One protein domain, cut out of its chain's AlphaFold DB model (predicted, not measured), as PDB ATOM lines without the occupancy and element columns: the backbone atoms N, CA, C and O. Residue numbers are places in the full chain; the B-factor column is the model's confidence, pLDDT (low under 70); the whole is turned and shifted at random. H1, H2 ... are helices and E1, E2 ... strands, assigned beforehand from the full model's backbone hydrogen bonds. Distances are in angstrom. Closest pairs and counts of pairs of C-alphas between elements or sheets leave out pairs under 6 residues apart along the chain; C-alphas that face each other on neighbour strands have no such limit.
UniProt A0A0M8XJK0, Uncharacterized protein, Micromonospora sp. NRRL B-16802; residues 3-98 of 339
ATOM      1  N   ILE A   3      68.609  90.702  90.251       72.31
ATOM      2  CA  ILE A   3      68.578  91.759  89.238       72.31
ATOM      3  C   ILE A   3      68.284  91.062  87.920       72.31
ATOM      4  O   ILE A   3      69.014  90.158  87.545       72.31
ATOM      5  N   GLY A   4      67.172  91.442  87.297       69.81
ATOM      6  CA  GLY A   4      66.722  90.867  86.038       69.81
ATOM      7  C   GLY A   4      67.467  91.488  84.871       69.81
ATOM      8  O   GLY A   4      68.142  90.770  84.163       69.81
ATOM      9  N   ASP A   5      67.394  92.816  84.723       80.12
ATOM     10  CA  ASP A   5      68.021  93.525  83.603       80.12
ATOM     11  C   ASP A   5      68.546  94.901  84.009       80.12
ATOM     12  O   ASP A   5      67.973  95.578  84.874       80.12
ATOM     13  N   ILE A   6      69.576  95.355  83.295       87.25
ATOM     14  CA  ILE A   6      69.989  96.756  83.259       87.25
ATOM     15  C   ILE A   6      69.957  97.252  81.826       87.25
ATOM     16  O   ILE A   6      70.633  96.721  80.952       87.25
ATOM     17  N   ILE A   7      69.197  98.319  81.614       88.44
ATOM     18  CA  ILE A   7      69.037  98.955  80.312       88.44
ATOM     19  C   ILE A   7      69.567 100.378  80.425       88.44
ATOM     20  O   ILE A   7      69.159 101.124  81.315       88.44
ATOM     21  N   ALA A   8      70.468 100.771  79.528       91.00
ATOM     22  CA  ALA A   8      70.900 102.156  79.409       91.00
ATOM     23  C   ALA A   8      70.174 102.840  78.252       91.00
ATOM     24  O   ALA A   8      70.155 102.342  77.129       91.00
ATOM     25  N   THR A   9      69.622 104.018  78.518       92.69
ATOM     26  CA  THR A   9      69.171 104.936  77.471       92.69
ATOM     27  C   THR A   9      70.330 105.852  77.122       92.69
ATOM     28  O   THR A   9      70.948 106.422  78.023       92.69
ATOM     29  N   ALA A  10      70.632 106.013  75.838       92.75
ATOM     30  CA  ALA A  10      71.686 106.909  75.392       92.75
ATOM     31  C   ALA A  10      71.263 108.385  75.459       92.75
ATOM     32  O   ALA A  10      70.080 108.732  75.423       92.75
ATOM     33  N   VAL A  11      72.249 109.271  75.561       91.44
ATOM     34  CA  VAL A  11      72.090 110.684  75.221       91.44
ATOM     35  C   VAL A  11      71.817 110.759  73.711       91.44
ATOM     36  O   VAL A  11      72.535 110.097  72.961       91.44
ATOM     37  N   PRO A  12      70.805 111.524  73.259       89.75
ATOM     38  CA  PRO A  12      70.498 111.655  71.835       89.75
ATOM     39  C   PRO A  12      71.740 112.009  71.004       89.75
ATOM     40  O   PRO A  12      72.512 112.883  71.404       89.75
ATOM     41  N   GLY A  13      71.941 111.308  69.884       86.69
ATOM     42  CA  GLY A  13      73.080 111.513  68.979       86.69
ATOM     43  C   GLY A  13      74.430 111.023  69.515       86.69
ATOM     44  O   GLY A  13      75.472 111.427  69.010       86.69
ATOM     45  N   ARG A  14      74.454 110.205  70.579       87.38
ATOM     46  CA  ARG A  14      75.694 109.617  71.130       87.38
ATOM     47  C   ARG A  14      75.733 108.091  71.117       87.38
ATOM     48  O   ARG A  14      76.632 107.503  71.721       87.38
ATOM     49  N   ASP A  15      74.786 107.449  70.443       87.50
ATOM     50  CA  ASP A  15      74.756 105.999  70.247       87.50
ATOM     51  C   ASP A  15      75.024 105.552  68.808       87.50
ATOM     52  O   ASP A  15      74.903 104.364  68.522       87.50
ATOM     53  N   ASP A  16      75.455 106.463  67.934       85.50
ATOM     54  CA  ASP A  16      75.794 106.167  66.541       85.50
ATOM     55  C   ASP A  16      76.799 105.009  66.429       85.50
ATOM     56  O   ASP A  16      77.858 104.985  67.077       85.50
ATOM     57  N   GLY A  17      76.422 104.015  65.621       82.56
ATOM     58  CA  GLY A  17      77.194 102.796  65.388       82.56
ATOM     59  C   GLY A  17      77.163 101.792  66.543       82.56
ATOM     60  O   GLY A  17      77.821 100.762  66.457       82.56
ATOM     61  N   LEU A  18      76.420 102.059  67.623       85.50
ATOM     62  CA  LEU A  18      76.247 101.116  68.735       85.50
ATOM     63  C   LEU A  18      74.966 100.286  68.621       85.50
ATOM     64  O   LEU A  18      74.796  99.335  69.381       85.50
ATOM     65  N   GLN A  19      74.049 100.639  67.714       82.06
ATOM     66  CA  GLN A  19      72.764  99.947  67.575       82.06
ATOM     67  C   GLN A  19      72.905  98.511  67.047       82.06
ATOM     68  O   GLN A  19      72.017  97.700  67.286       82.06
ATOM     69  N   CYS A  20      74.013  98.196  66.367       83.19
ATOM     70  CA  CYS A  20      74.318  96.861  65.849       83.19
ATOM     71  C   CYS A  20      74.971  95.924  66.879       83.19
ATOM     72  O   CYS A  20      75.103  94.733  66.610       83.19
ATOM     73  N   LEU A  21      75.387  96.436  68.043       83.88
ATOM     74  CA  LEU A  21      75.983  95.616  69.094       83.88
ATOM     75  C   LEU A  21      74.908  94.827  69.848       83.88
ATOM     76  O   LEU A  21      73.792  95.311  70.054       83.88
ATOM     77  N   ALA A  22      75.289  93.652  70.355       84.19
ATOM     78  CA  ALA A  22      74.478  92.911  71.314       84.19
ATOM     79  C   ALA A  22      74.115  93.802  72.524       84.19
ATOM     80  O   ALA A  22      74.906  94.676  72.896       84.19
ATOM     81  N   PRO A  23      72.952  93.607  73.177       85.12
ATOM     82  CA  PRO A  23      72.481  94.492  74.247       85.12
ATOM     83  C   PRO A  23      73.498  94.744  75.375       85.12
ATOM     84  O   PRO A  23      73.648  95.882  75.829       85.12
ATOM     85  N   THR A  24      74.234  93.713  75.800       83.81
ATOM     86  CA  THR A  24      75.283  93.788  76.834       83.81
ATOM     87  C   THR A  24      76.521  94.548  76.352       83.81
ATOM     88  O   THR A  24      77.022  95.421  77.067       83.81
ATOM     89  N   GLY A  25      76.961  94.302  75.114       84.31
ATOM     90  CA  GLY A  25      78.045  95.042  74.461       84.31
ATOM     91  C   GLY A  25      77.701  96.518  74.234       84.31
ATOM     92  O   GLY A  25      78.502  97.404  74.540       84.31
ATOM     93  N   ARG A  26      76.468  96.816  73.800       88.06
ATOM     94  CA  ARG A  26      75.951  98.189  73.666       88.06
ATOM     95  C   ARG A  26      75.949  98.912  75.009       88.06
ATOM     96  O   ARG A  26      76.348 100.075  75.070       88.06
ATOM     97  N   LEU A  27      75.526  98.243  76.084       89.25
ATOM     98  CA  LEU A  27      75.547  98.800  77.438       89.25
ATOM     99  C   LEU A  27      76.971  99.198  77.855       89.25
ATOM    100  O   LEU A  27      77.176 100.333  78.284       89.25
ATOM    101  N   ALA A  28      77.953  98.307  77.687       88.50
ATOM    102  CA  ALA A  28      79.352  98.591  78.010       88.50
ATOM    103  C   ALA A  28      79.913  99.757  77.174       88.50
ATOM    104  O   ALA A  28      80.486 100.699  77.730       88.50
ATOM    105  N   ALA A  29      79.666  99.755  75.861       89.81
ATOM    106  CA  ALA A  29      80.119 100.808  74.955       89.81
ATOM    107  C   ALA A  29      79.518 102.185  75.295       89.81
ATOM    108  O   ALA A  29      80.224 103.197  75.291       89.81
ATOM    109  N   LEU A  30      78.230 102.245  75.655       92.75
ATOM    110  CA  LEU A  30      77.588 103.492  76.089       92.75
ATOM    111  C   LEU A  30      78.228 104.058  77.362       92.75
ATOM    112  O   LEU A  30      78.382 105.276  77.485       92.75
ATOM    113  N   VAL A  31      78.608 103.196  78.308       92.94
ATOM    114  CA  VAL A  31      79.295 103.614  79.538       92.94
ATOM    115  C   VAL A  31      80.696 104.131  79.239       92.94
ATOM    116  O   VAL A  31      81.042 105.222  79.698       92.94
ATOM    117  N   GLN A  32      81.468 103.413  78.419       91.06
ATOM    118  CA  GLN A  32      82.815 103.824  78.007       91.06
ATOM    119  C   GLN A  32      82.804 105.189  77.303       91.06
ATOM    120  O   GLN A  32      83.603 106.065  77.633       91.06
ATOM    121  N   ARG A  33      81.834 105.431  76.408       92.50
ATOM    122  CA  ARG A  33      81.654 106.726  75.722       92.50
ATOM    123  C   ARG A  33      81.061 107.827  76.611       92.50
ATOM    124  O   ARG A  33      80.813 108.934  76.132       92.50
ATOM    125  N   ARG A  34      80.773 107.540  77.888       92.25
ATOM    126  CA  ARG A  34      80.032 108.425  78.812       92.25
ATOM    127  C   ARG A  34      78.702 108.917  78.217       92.25
ATOM    128  O   ARG A  34      78.222 110.006  78.536       92.25
ATOM    129  N   ALA A  35      78.101 108.096  77.361       94.62
ATOM    130  CA  ALA A  35      76.938 108.413  76.544       94.62
ATOM    131  C   ALA A  35      75.613 107.986  77.188       94.62
ATOM    132  O   ALA A  35      74.558 108.213  76.610       94.62
ATOM    133  N   VAL A  36      75.619 107.400  78.388       95.06
ATOM    134  CA  VAL A  36      74.377 107.034  79.086       95.06
ATOM    135  C   VAL A  36      73.642 108.285  79.576       95.06
ATOM    136  O   VAL A  36      74.225 109.139  80.239       95.06
ATOM    137  N   ARG A  37      72.350 108.405  79.274       95.12
ATOM    138  CA  ARG A  37      71.418 109.399  79.831       95.12
ATOM    139  C   ARG A  37      70.796 108.909  81.136       95.12
ATOM    140  O   ARG A  37      70.749 109.661  82.108       95.12
ATOM    141  N   SER A  38      70.339 107.662  81.149       95.75
ATOM    142  CA  SER A  38      69.681 107.031  82.293       95.75
ATOM    143  C   SER A  38      69.900 105.524  82.294       95.75
ATOM    144  O   SER A  38      70.000 104.917  81.230       95.75
ATOM    145  N   TYR A  39      69.905 104.928  83.481       95.12
ATOM    146  CA  TYR A  39      69.822 103.484  83.673       95.12
ATOM    147  C   TYR A  39      68.432 103.105  84.151       95.12
ATOM    148  O   TYR A  39      67.916 103.712  85.082       95.12
ATOM    149  N   CYS A  40      67.857 102.066  83.572       93.25
ATOM    150  CA  CYS A  40      66.690 101.380  84.091       93.25
ATOM    151  C   CYS A  40      67.145 100.037  84.665       93.25
ATOM    152  O   CYS A  40      67.684  99.205  83.937       93.25
ATOM    153  N   VAL A  41      66.959  99.842  85.970       91.44
ATOM    154  CA  VAL A  41      67.279  98.596  86.670       91.44
ATOM    155  C   VAL A  41      65.978  97.874  86.985       91.44
ATOM    156  O   VAL A  41      65.130  98.386  87.722       91.44
ATOM    157  N   ARG A  42      65.831  96.669  86.438       89.50
ATOM    158  CA  ARG A  42      64.692  95.779  86.683       89.50
ATOM    159  C   ARG A  42      65.128  94.685  87.640       89.50
ATOM    160  O   ARG A  42      66.160  94.053  87.428       89.50
ATOM    161  N   TYR A  43      64.368  94.446  88.702       86.69
ATOM    162  CA  TYR A  43      64.721  93.419  89.683       86.69
ATOM    163  C   TYR A  43      63.501  92.735  90.299       86.69
ATOM    164  O   TYR A  43      62.444  93.334  90.483       86.69
ATOM    165  N   LEU A  44      63.676  91.460  90.655       84.56
ATOM    166  CA  LEU A  44      62.719  90.668  91.418       84.56
ATOM    167  C   LEU A  44      63.090  90.702  92.900       84.56
ATOM    168  O   LEU A  44      64.182  90.300  93.327       84.56
ATOM    169  N   LYS A  45      62.149  91.139  93.725       82.69
ATOM    170  CA  LYS A  45      62.257  91.067  95.174       82.69
ATOM    171  C   LYS A  45      61.810  89.683  95.635       82.69
ATOM    172  O   LYS A  45      60.655  89.458  95.963       82.69
ATOM    173  N   THR A  46      62.773  88.772  95.715       78.31
ATOM    174  CA  THR A  46      62.576  87.332  95.970       78.31
ATOM    175  C   THR A  46      61.664  86.991  97.157       78.31
ATOM    176  O   THR A  46      60.962  85.997  97.100       78.31
ATOM    177  N   ARG A  47      61.640  87.808  98.218       78.62
ATOM    178  CA  ARG A  47      60.807  87.560  99.414       78.62
ATOM    179  C   ARG A  47      59.312  87.841  99.231       78.62
ATOM    180  O   ARG A  47      58.519  87.325  99.998       78.62
ATOM    181  N   SER A  48      58.955  88.724  98.301       85.06
ATOM    182  CA  SER A  48      57.562  89.107  98.024       85.06
ATOM    183  C   SER A  48      57.140  88.751  96.603       85.06
ATOM    184  O   SER A  48      56.020  89.046  96.215       85.06
ATOM    185  N   SER A  49      58.040  88.157  95.810       86.94
ATOM    186  CA  SER A  49      57.842  87.858  94.385       86.94
ATOM    187  C   SER A  49      57.434  89.067  93.528       86.94
ATOM    188  O   SER A  49      56.978  88.919  92.400       86.94
ATOM    189  N   GLU A  50      57.649  90.281  94.034       88.50
ATOM    190  CA  GLU A  50      57.308  91.534  93.363       88.50
ATOM    191  C   GLU A  50      58.421  91.960  92.402       88.50
ATOM    192  O   GLU A  50      59.610  91.939  92.749       88.50
ATOM    193  N   ARG A  51      58.033  92.404  91.204       89.00
ATOM    194  CA  ARG A  51      58.944  92.990  90.218       89.00
ATOM    195  C   ARG A  51      58.965  94.505  90.364       89.00
ATOM    196  O   ARG A  51      57.922  95.141  90.453       89.00
ATOM    197  N   TYR A  52      60.165  95.064  90.346       89.19
ATOM    198  CA  TYR A  52      60.401  96.496  90.424       89.19
ATOM    199  C   TYR A  52      61.156  96.958  89.189       89.19
ATOM    200  O   TYR A  52      62.002  96.238  88.649       89.19
ATOM    201  N   GLN A  53      60.868  98.189  88.788       92.25
ATOM    202  CA  GLN A  53      61.606  98.915  87.772       92.25
ATOM    203  C   GLN A  53      61.979 100.273  88.347       92.25
ATOM    204  O   GLN A  53      61.110 101.002  88.821       92.25
ATOM    205  N   GLN A  54      63.266 100.607  88.314       92.44
ATOM    206  CA  GLN A  54      63.742 101.877  88.836       92.44
ATOM    207  C   GLN A  54      64.685 102.550  87.852       92.44
ATOM    208  O   GLN A  54      65.609 101.923  87.336       92.44
ATOM    209  N   VAL A  55      64.422 103.828  87.587       95.19
ATOM    210  CA  VAL A  55      65.199 104.642  86.655       95.19
ATOM    211  C   VAL A  55      66.116 105.563  87.446       95.19
ATOM    212  O   VAL A  55      65.670 106.228  88.377       95.19
ATOM    213  N   TYR A  56      67.385 105.594  87.058       95.38
ATOM    214  CA  TYR A  56      68.419 106.447  87.625       95.38
ATOM    215  C   TYR A  56      69.000 107.341  86.538       95.38
ATOM    216  O   TYR A  56      69.348 106.881  85.449       95.38
ATOM    217  N   THR A  57      69.145 108.618  86.843       95.94
ATOM    218  CA  THR A  57      69.703 109.648  85.964       95.94
ATOM    219  C   THR A  57      70.979 110.222  86.573       95.94
ATOM    220  O   THR A  57      71.364 109.874  87.688       95.94
ATOM    221  N   ARG A  58      71.643 111.149  85.873       92.19
ATOM    222  CA  ARG A  58      72.800 111.865  86.439       92.19
ATOM    223  C   ARG A  58      72.470 112.622  87.733       92.19
ATOM    224  O   ARG A  58      73.367 112.794  88.554       92.19
ATOM    225  N   ALA A  59      71.210 113.012  87.949       93.00
ATOM    226  CA  ALA A  59      70.775 113.653  89.192       93.00
ATOM    227  C   ALA A  59      70.903 112.724  90.417       93.00
ATOM    228  O   ALA A  59      71.120 113.196  91.528       93.00
ATOM    229  N   ASP A  60      70.876 111.399  90.218       91.88
ATOM    230  CA  ASP A  60      71.076 110.401  91.277       91.88
ATOM    231  C   ASP A  60      72.555 110.204  91.663       91.88
ATOM    232  O   ASP A  60      72.875 109.327  92.475       91.88
ATOM    233  N   GLY A  61      73.464 110.996  91.075       92.31
ATOM    234  CA  GLY A  61      74.874 111.169  91.432       92.31
ATOM    235  C   GLY A  61      75.613 109.872  91.760       92.31
ATOM    236  O   GLY A  61      76.177 109.214  90.886       92.31
ATOM    237  N   ARG A  62      75.598 109.490  93.044       88.75
ATOM    238  CA  ARG A  62      76.265 108.287  93.568       88.75
ATOM    239  C   ARG A  62      75.757 106.990  92.941       88.75
ATOM    240  O   ARG A  62      76.569 106.113  92.668       88.75
ATOM    241  N   VAL A  63      74.448 106.840  92.730       90.44
ATOM    242  CA  VAL A  63      73.894 105.589  92.178       90.44
ATOM    243  C   VAL A  63      74.255 105.456  90.703       90.44
ATOM    244  O   VAL A  63      74.727 104.407  90.277       90.44
ATOM    245  N   PHE A  64      74.112 106.541  89.942       94.12
ATOM    246  CA  PHE A  64      74.471 106.574  88.525       94.12
ATOM    247  C   PHE A  64      75.966 106.306  88.303       94.12
ATOM    248  O   PHE A  64      76.340 105.515  87.433       94.12
ATOM    249  N   ALA A  65      76.826 106.923  89.121       94.44
ATOM    250  CA  ALA A  65      78.264 106.680  89.094       94.44
ATOM    251  C   ALA A  65      78.599 105.224  89.451       94.44
ATOM    252  O   ALA A  65      79.384 104.595  88.746       94.44
ATOM    253  N   ALA A  66      77.963 104.659  90.484       92.62
ATOM    254  CA  ALA A  66      78.170 103.267  90.875       92.62
ATOM    255  C   ALA A  66      77.750 102.278  89.774       92.62
ATOM    256  O   ALA A  66      78.497 101.348  89.490       92.62
ATOM    257  N   LEU A  67      76.605 102.489  89.114       93.12
ATOM    258  CA  LEU A  67      76.178 101.650  87.984       93.12
ATOM    259  C   LEU A  67      77.178 101.724  86.825       93.12
ATOM    260  O   LEU A  67      77.580 100.692  86.297       93.12
ATOM    261  N   SER A  68      77.637 102.930  86.484       93.62
ATOM    262  CA  SER A  68      78.643 103.134  85.432       93.62
ATOM    263  C   SER A  68      79.966 102.433  85.770       93.62
ATOM    264  O   SER A  68      80.537 101.735  84.934       93.62
ATOM    265  N   ALA A  69      80.435 102.560  87.014       93.06
ATOM    266  CA  ALA A  69      81.646 101.893  87.479       93.06
ATOM    267  C   ALA A  69      81.504 100.364  87.434       93.06
ATOM    268  O   ALA A  69      82.394  99.685  86.938       93.06
ATOM    269  N   LEU A  70      80.368  99.818  87.878       89.69
ATOM    270  CA  LEU A  70      80.113  98.375  87.849       89.69
ATOM    271  C   LEU A  70      80.045  97.815  86.428       89.69
ATOM    272  O   LEU A  70      80.611  96.756  86.164       89.69
ATOM    273  N   ILE A  71      79.396  98.521  85.501       90.94
ATOM    274  CA  ILE A  71      79.358  98.119  84.089       90.94
ATOM    275  C   ILE A  71      80.765  98.156  83.488       90.94
ATOM    276  O   ILE A  71      81.140  97.228  82.783       90.94
ATOM    277  N   THR A  72      81.566  99.171  83.826       91.12
ATOM    278  CA  THR A  72      82.971  99.261  83.392       91.12
ATOM    279  C   THR A  72      83.796  98.090  83.929       91.12
ATOM    280  O   THR A  72      84.498  97.435  83.169       91.12
ATOM    281  N   LEU A  73      83.667  97.778  85.223       88.25
ATOM    282  CA  LEU A  73      84.371  96.665  85.872       88.25
ATOM    283  C   LEU A  73      83.988  95.297  85.299       88.25
ATOM    284  O   LEU A  73      84.783  94.366  85.355       88.25
ATOM    285  N   THR A  74      82.775  95.171  84.765       87.00
ATOM    286  CA  THR A  74      82.261  93.923  84.189       87.00
ATOM    287  C   THR A  74      82.327  93.899  82.663       87.00
ATOM    288  O   THR A  74      81.815  92.957  82.071       87.00
ATOM    289  N   ALA A  75      82.957  94.888  82.014       86.38
ATOM    290  CA  ALA A  75      82.947  95.028  80.557       86.38
ATOM    291  C   ALA A  75      83.490  93.783  79.834       86.38
ATOM    292  O   ALA A  75      82.787  93.241  78.991       86.38
ATOM    293  N   GLY A  76      84.656  93.262  80.235       84.56
ATOM    294  CA  GLY A  76      85.227  92.058  79.611       84.56
ATOM    295  C   GLY A  76      84.346  90.813  79.777       84.56
ATOM    296  O   GLY A  76      84.124  90.074  78.827       84.56
ATOM    297  N   ALA A  77      83.737  90.622  80.953       84.81
ATOM    298  CA  ALA A  77      82.783  89.530  81.173       84.81
ATOM    299  C   ALA A  77      81.484  89.695  80.354       84.81
ATOM    300  O   ALA A  77      80.799  88.722  80.063       84.81
ATOM    301  N   ARG A  78      81.118  90.928  79.982       84.12
ATOM    302  CA  ARG A  78      79.949  91.218  79.134       84.12
ATOM    303  C   ARG A  78      80.214  90.996  77.650       84.12
ATOM    304  O   ARG A  78      79.248  90.876  76.907       84.12
ATOM    305  N   GLU A  79      81.471  90.952  77.217       81.69
ATOM    306  CA  GLU A  79      81.827  90.621  75.829       81.69
ATOM    307  C   GLU A  79      81.593  89.138  75.526       81.69
ATOM    308  O   GLU A  79      81.273  88.782  74.396       81.69
ATOM    309  N   THR A  80      81.706  88.282  76.542       81.56
ATOM    310  CA  THR A  80      81.564  86.824  76.424       81.56
ATOM    311  C   THR A  80      80.248  86.289  77.002       81.56
ATOM    312  O   THR A  80      80.056  85.077  77.066       81.56
ATOM    313  N   SER A  81      79.329  87.171  77.424       80.88
ATOM    314  CA  SER A  81      78.032  86.803  78.007       80.88
ATOM    315  C   SER A  81      76.884  87.671  77.501       80.88
ATOM    316  O   SER A  81      76.958  88.902  77.498       80.88
ATOM    317  N   ASP A  82      75.757  87.022  77.222       79.62
ATOM    318  CA  ASP A  82      74.474  87.683  76.966       79.62
ATOM    319  C   ASP A  82      73.723  88.058  78.258       79.62
ATOM    320  O   ASP A  82      72.615  88.597  78.216       79.62
ATOM    321  N   SER A  83      74.308  87.795  79.434       79.81
ATOM    322  CA  SER A  83      73.669  88.100  80.712       79.81
ATOM    323  C   SER A  83      73.607  89.606  80.997       79.81
ATOM    324  O   SER A  83      74.614  90.318  81.081       79.81
ATOM    325  N   SER A  84      72.393  90.092  81.246       75.38
ATOM    326  CA  SER A  84      72.095  91.464  81.668       75.38
ATOM    327  C   SER A  84      72.275  91.691  83.177       75.38
ATOM    328  O   SER A  84      72.039  92.805  83.665       75.38
ATOM    329  N   SER A  85      72.738  90.683  83.932       79.81
ATOM    330  CA  SER A  85      72.969  90.793  85.374       79.81
ATOM    331  C   SER A  85      73.950  91.926  85.692       79.81
ATOM    332  O   SER A  85      74.945  92.154  85.000       79.81
ATOM    333  N   LEU A  86      73.697  92.655  86.785       78.69
ATOM    334  CA  LEU A  86      74.584  93.741  87.232       78.69
ATOM    335  C   LEU A  86      75.968  93.225  87.640       78.69
ATOM    336  O   LEU A  86      76.970  93.911  87.457       78.69
ATOM    337  N   TRP A  87      76.003  92.023  88.206       79.88
ATOM    338  CA  TRP A  87      77.178  91.444  88.833       79.88
ATOM    339  C   TRP A  87      77.599  90.207  88.064       79.88
ATOM    340  O   TRP A  87      77.061  89.125  88.291       79.88
ATOM    341  N   LEU A  88      78.548  90.393  87.157       81.50
ATOM    342  CA  LEU A  88      79.167  89.314  86.403       81.50
ATOM    343  C   LEU A  88      80.567  89.055  86.943       81.50
ATOM    344  O   LEU A  88      81.259  89.979  87.375       81.50
ATOM    345  N   THR A  89      80.963  87.793  86.927       80.06
ATOM    346  CA  THR A  89      82.323  87.343  87.212       80.06
ATOM    347  C   THR A  89      82.731  86.332  86.158       80.06
ATOM    348  O   THR A  89      81.873  85.652  85.604       80.06
ATOM    349  N   ASP A  90      84.027  86.222  85.907       77.31
ATOM    350  CA  ASP A  90      84.581  85.098  85.160       77.31
ATOM    351  C   ASP A  90      84.715  83.881  86.089       77.31
ATOM    352  O   ASP A  90      85.168  84.024  87.232       77.31
ATOM    353  N   ASP A  91      84.275  82.715  85.624       76.56
ATOM    354  CA  ASP A  91      84.488  81.416  86.264       76.56
ATOM    355  C   ASP A  91      85.044  80.439  85.219       76.56
ATOM    356  O   ASP A  91      84.303  79.720  84.551       76.56
ATOM    357  N   GLY A  92      86.365  80.475  85.023       75.31
ATOM    358  CA  GLY A  92      87.057  79.590  84.084       75.31
ATOM    359  C   GLY A  92      86.845  79.964  82.615       75.31
ATOM    360  O   GLY A  92      86.694  79.073  81.783       75.31
ATOM    361  N   GLY A  93      86.814  81.263  82.296       76.75
ATOM    362  CA  GLY A  93      86.590  81.771  80.937       76.75
ATOM    363  C   GLY A  93      85.117  81.913  80.551       76.75
ATOM    364  O   GLY A  93      84.812  82.339  79.437       76.75
ATOM    365  N   VAL A  94      84.197  81.558  81.454       81.12
ATOM    366  CA  VAL A  94      82.756  81.736  81.270       81.12
ATOM    367  C   VAL A  94      82.269  82.827  82.206       81.12
ATOM    368  O   VAL A  94      82.422  82.745  83.427       81.12
ATOM    369  N   ALA A  95      81.630  83.845  81.641       84.94
ATOM    370  CA  ALA A  95      81.027  84.903  82.426       84.94
ATOM    371  C   ALA A  95      79.674  84.464  83.009       84.94
ATOM    372  O   ALA A  95      78.726  84.140  82.290       84.94
ATOM    373  N   VAL A  96      79.586  84.482  84.340       81.25
ATOM    374  CA  VAL A  96      78.441  84.002  85.126       81.25
ATOM    375  C   VAL A  96      77.938  85.070  86.098       81.25
ATOM    376  O   VAL A  96      78.684  85.951  86.534       81.25
ATOM    377  N   GLU A  97      76.659  84.992  86.481       80.25
ATOM    378  CA  GLU A  97      76.107  85.856  87.529       80.25
ATOM    379  C   GLU A  97      76.742  85.540  88.892       80.25
ATOM    380  O   GLU A  97      76.840  84.390  89.328       80.25
ATOM    381  N   MET A  98      77.134  86.585  89.622       76.38
ATOM    382  CA  MET A  98      77.692  86.434  90.958       76.38
ATOM    383  C   MET A  98      76.619  86.031  91.982       76.38
ATOM    384  O   MET A  98      75.794  86.836  92.420       76.38
TER     385      MET A  98
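Overview. This is residues 3 to 98 of the 339 residues of an uncharacterized protein of Micromonospora sp. NRRL B-16802 (UniProt A0A0M8XJK0). A three-stranded antiparallel sheet, E1 E2 E3, has helices H1 and H2 over one face and no named helix over the other. At one side of this two-layer body, H3 packs on H1, with the small hairpin of E4 and E5 beside H3. The printed part has 96 residues, with three named helices and five named strands in the order E1 H1 E2 E3 H2 H3 E4 E5, of mixed class. It is compact, with a radius of gyration of the C-alphas of 13.4 A and spans of 40 by 34 by 23 A.

Along the chain. Find C-alpha 3 at (68.578, 91.759, 89.238); E1 runs from there to residue 10, 20.8 A. Next come H1, residues 23 to 32, 14.4 A, E2, residues 36 to 45, 25.7 A, and E3, residues 50 to 57, 23.2 A. H2, residues 62 to 73, covers 16.1 A, then H3 holds residues 75 to 79. E4 is residues 88 to 90; E5, residues 95 to 97, ends at (76.107, 85.856, 87.529).

Arrangement. Look first at E1 and E2, antiparallel, with N 7 and O 40 2.9 A apart. In the hairpin E2 and E3, N 41 and O 54 are 2.8 A apart. H1 and H2 are on the same face, at heights over the sheet of 8.2 A and 10.1 A. H2, with residues 68 to 72 alone, touches H1; the closest C-alphas, Val 31 and Ser 68, are 5.9 A apart. H3 touches H1, C-alphas 28 and 75 being closest at 5.7 A. In the hairpin E4 and E5, N 89 and O 96 are 3.0 A apart; both strands are apart from H1. In H1, H2 and H3 every O i to N i+4 pair is within hydrogen-bond range.

Size, cuts and confidence. The farthest C-alphas, Gly 17 and Arg 47, are 40.7 A apart. The printed part has no cut, and E1 to H1 is a long link. Its mean pLDDT is 86.8; Gly 4 is under 70.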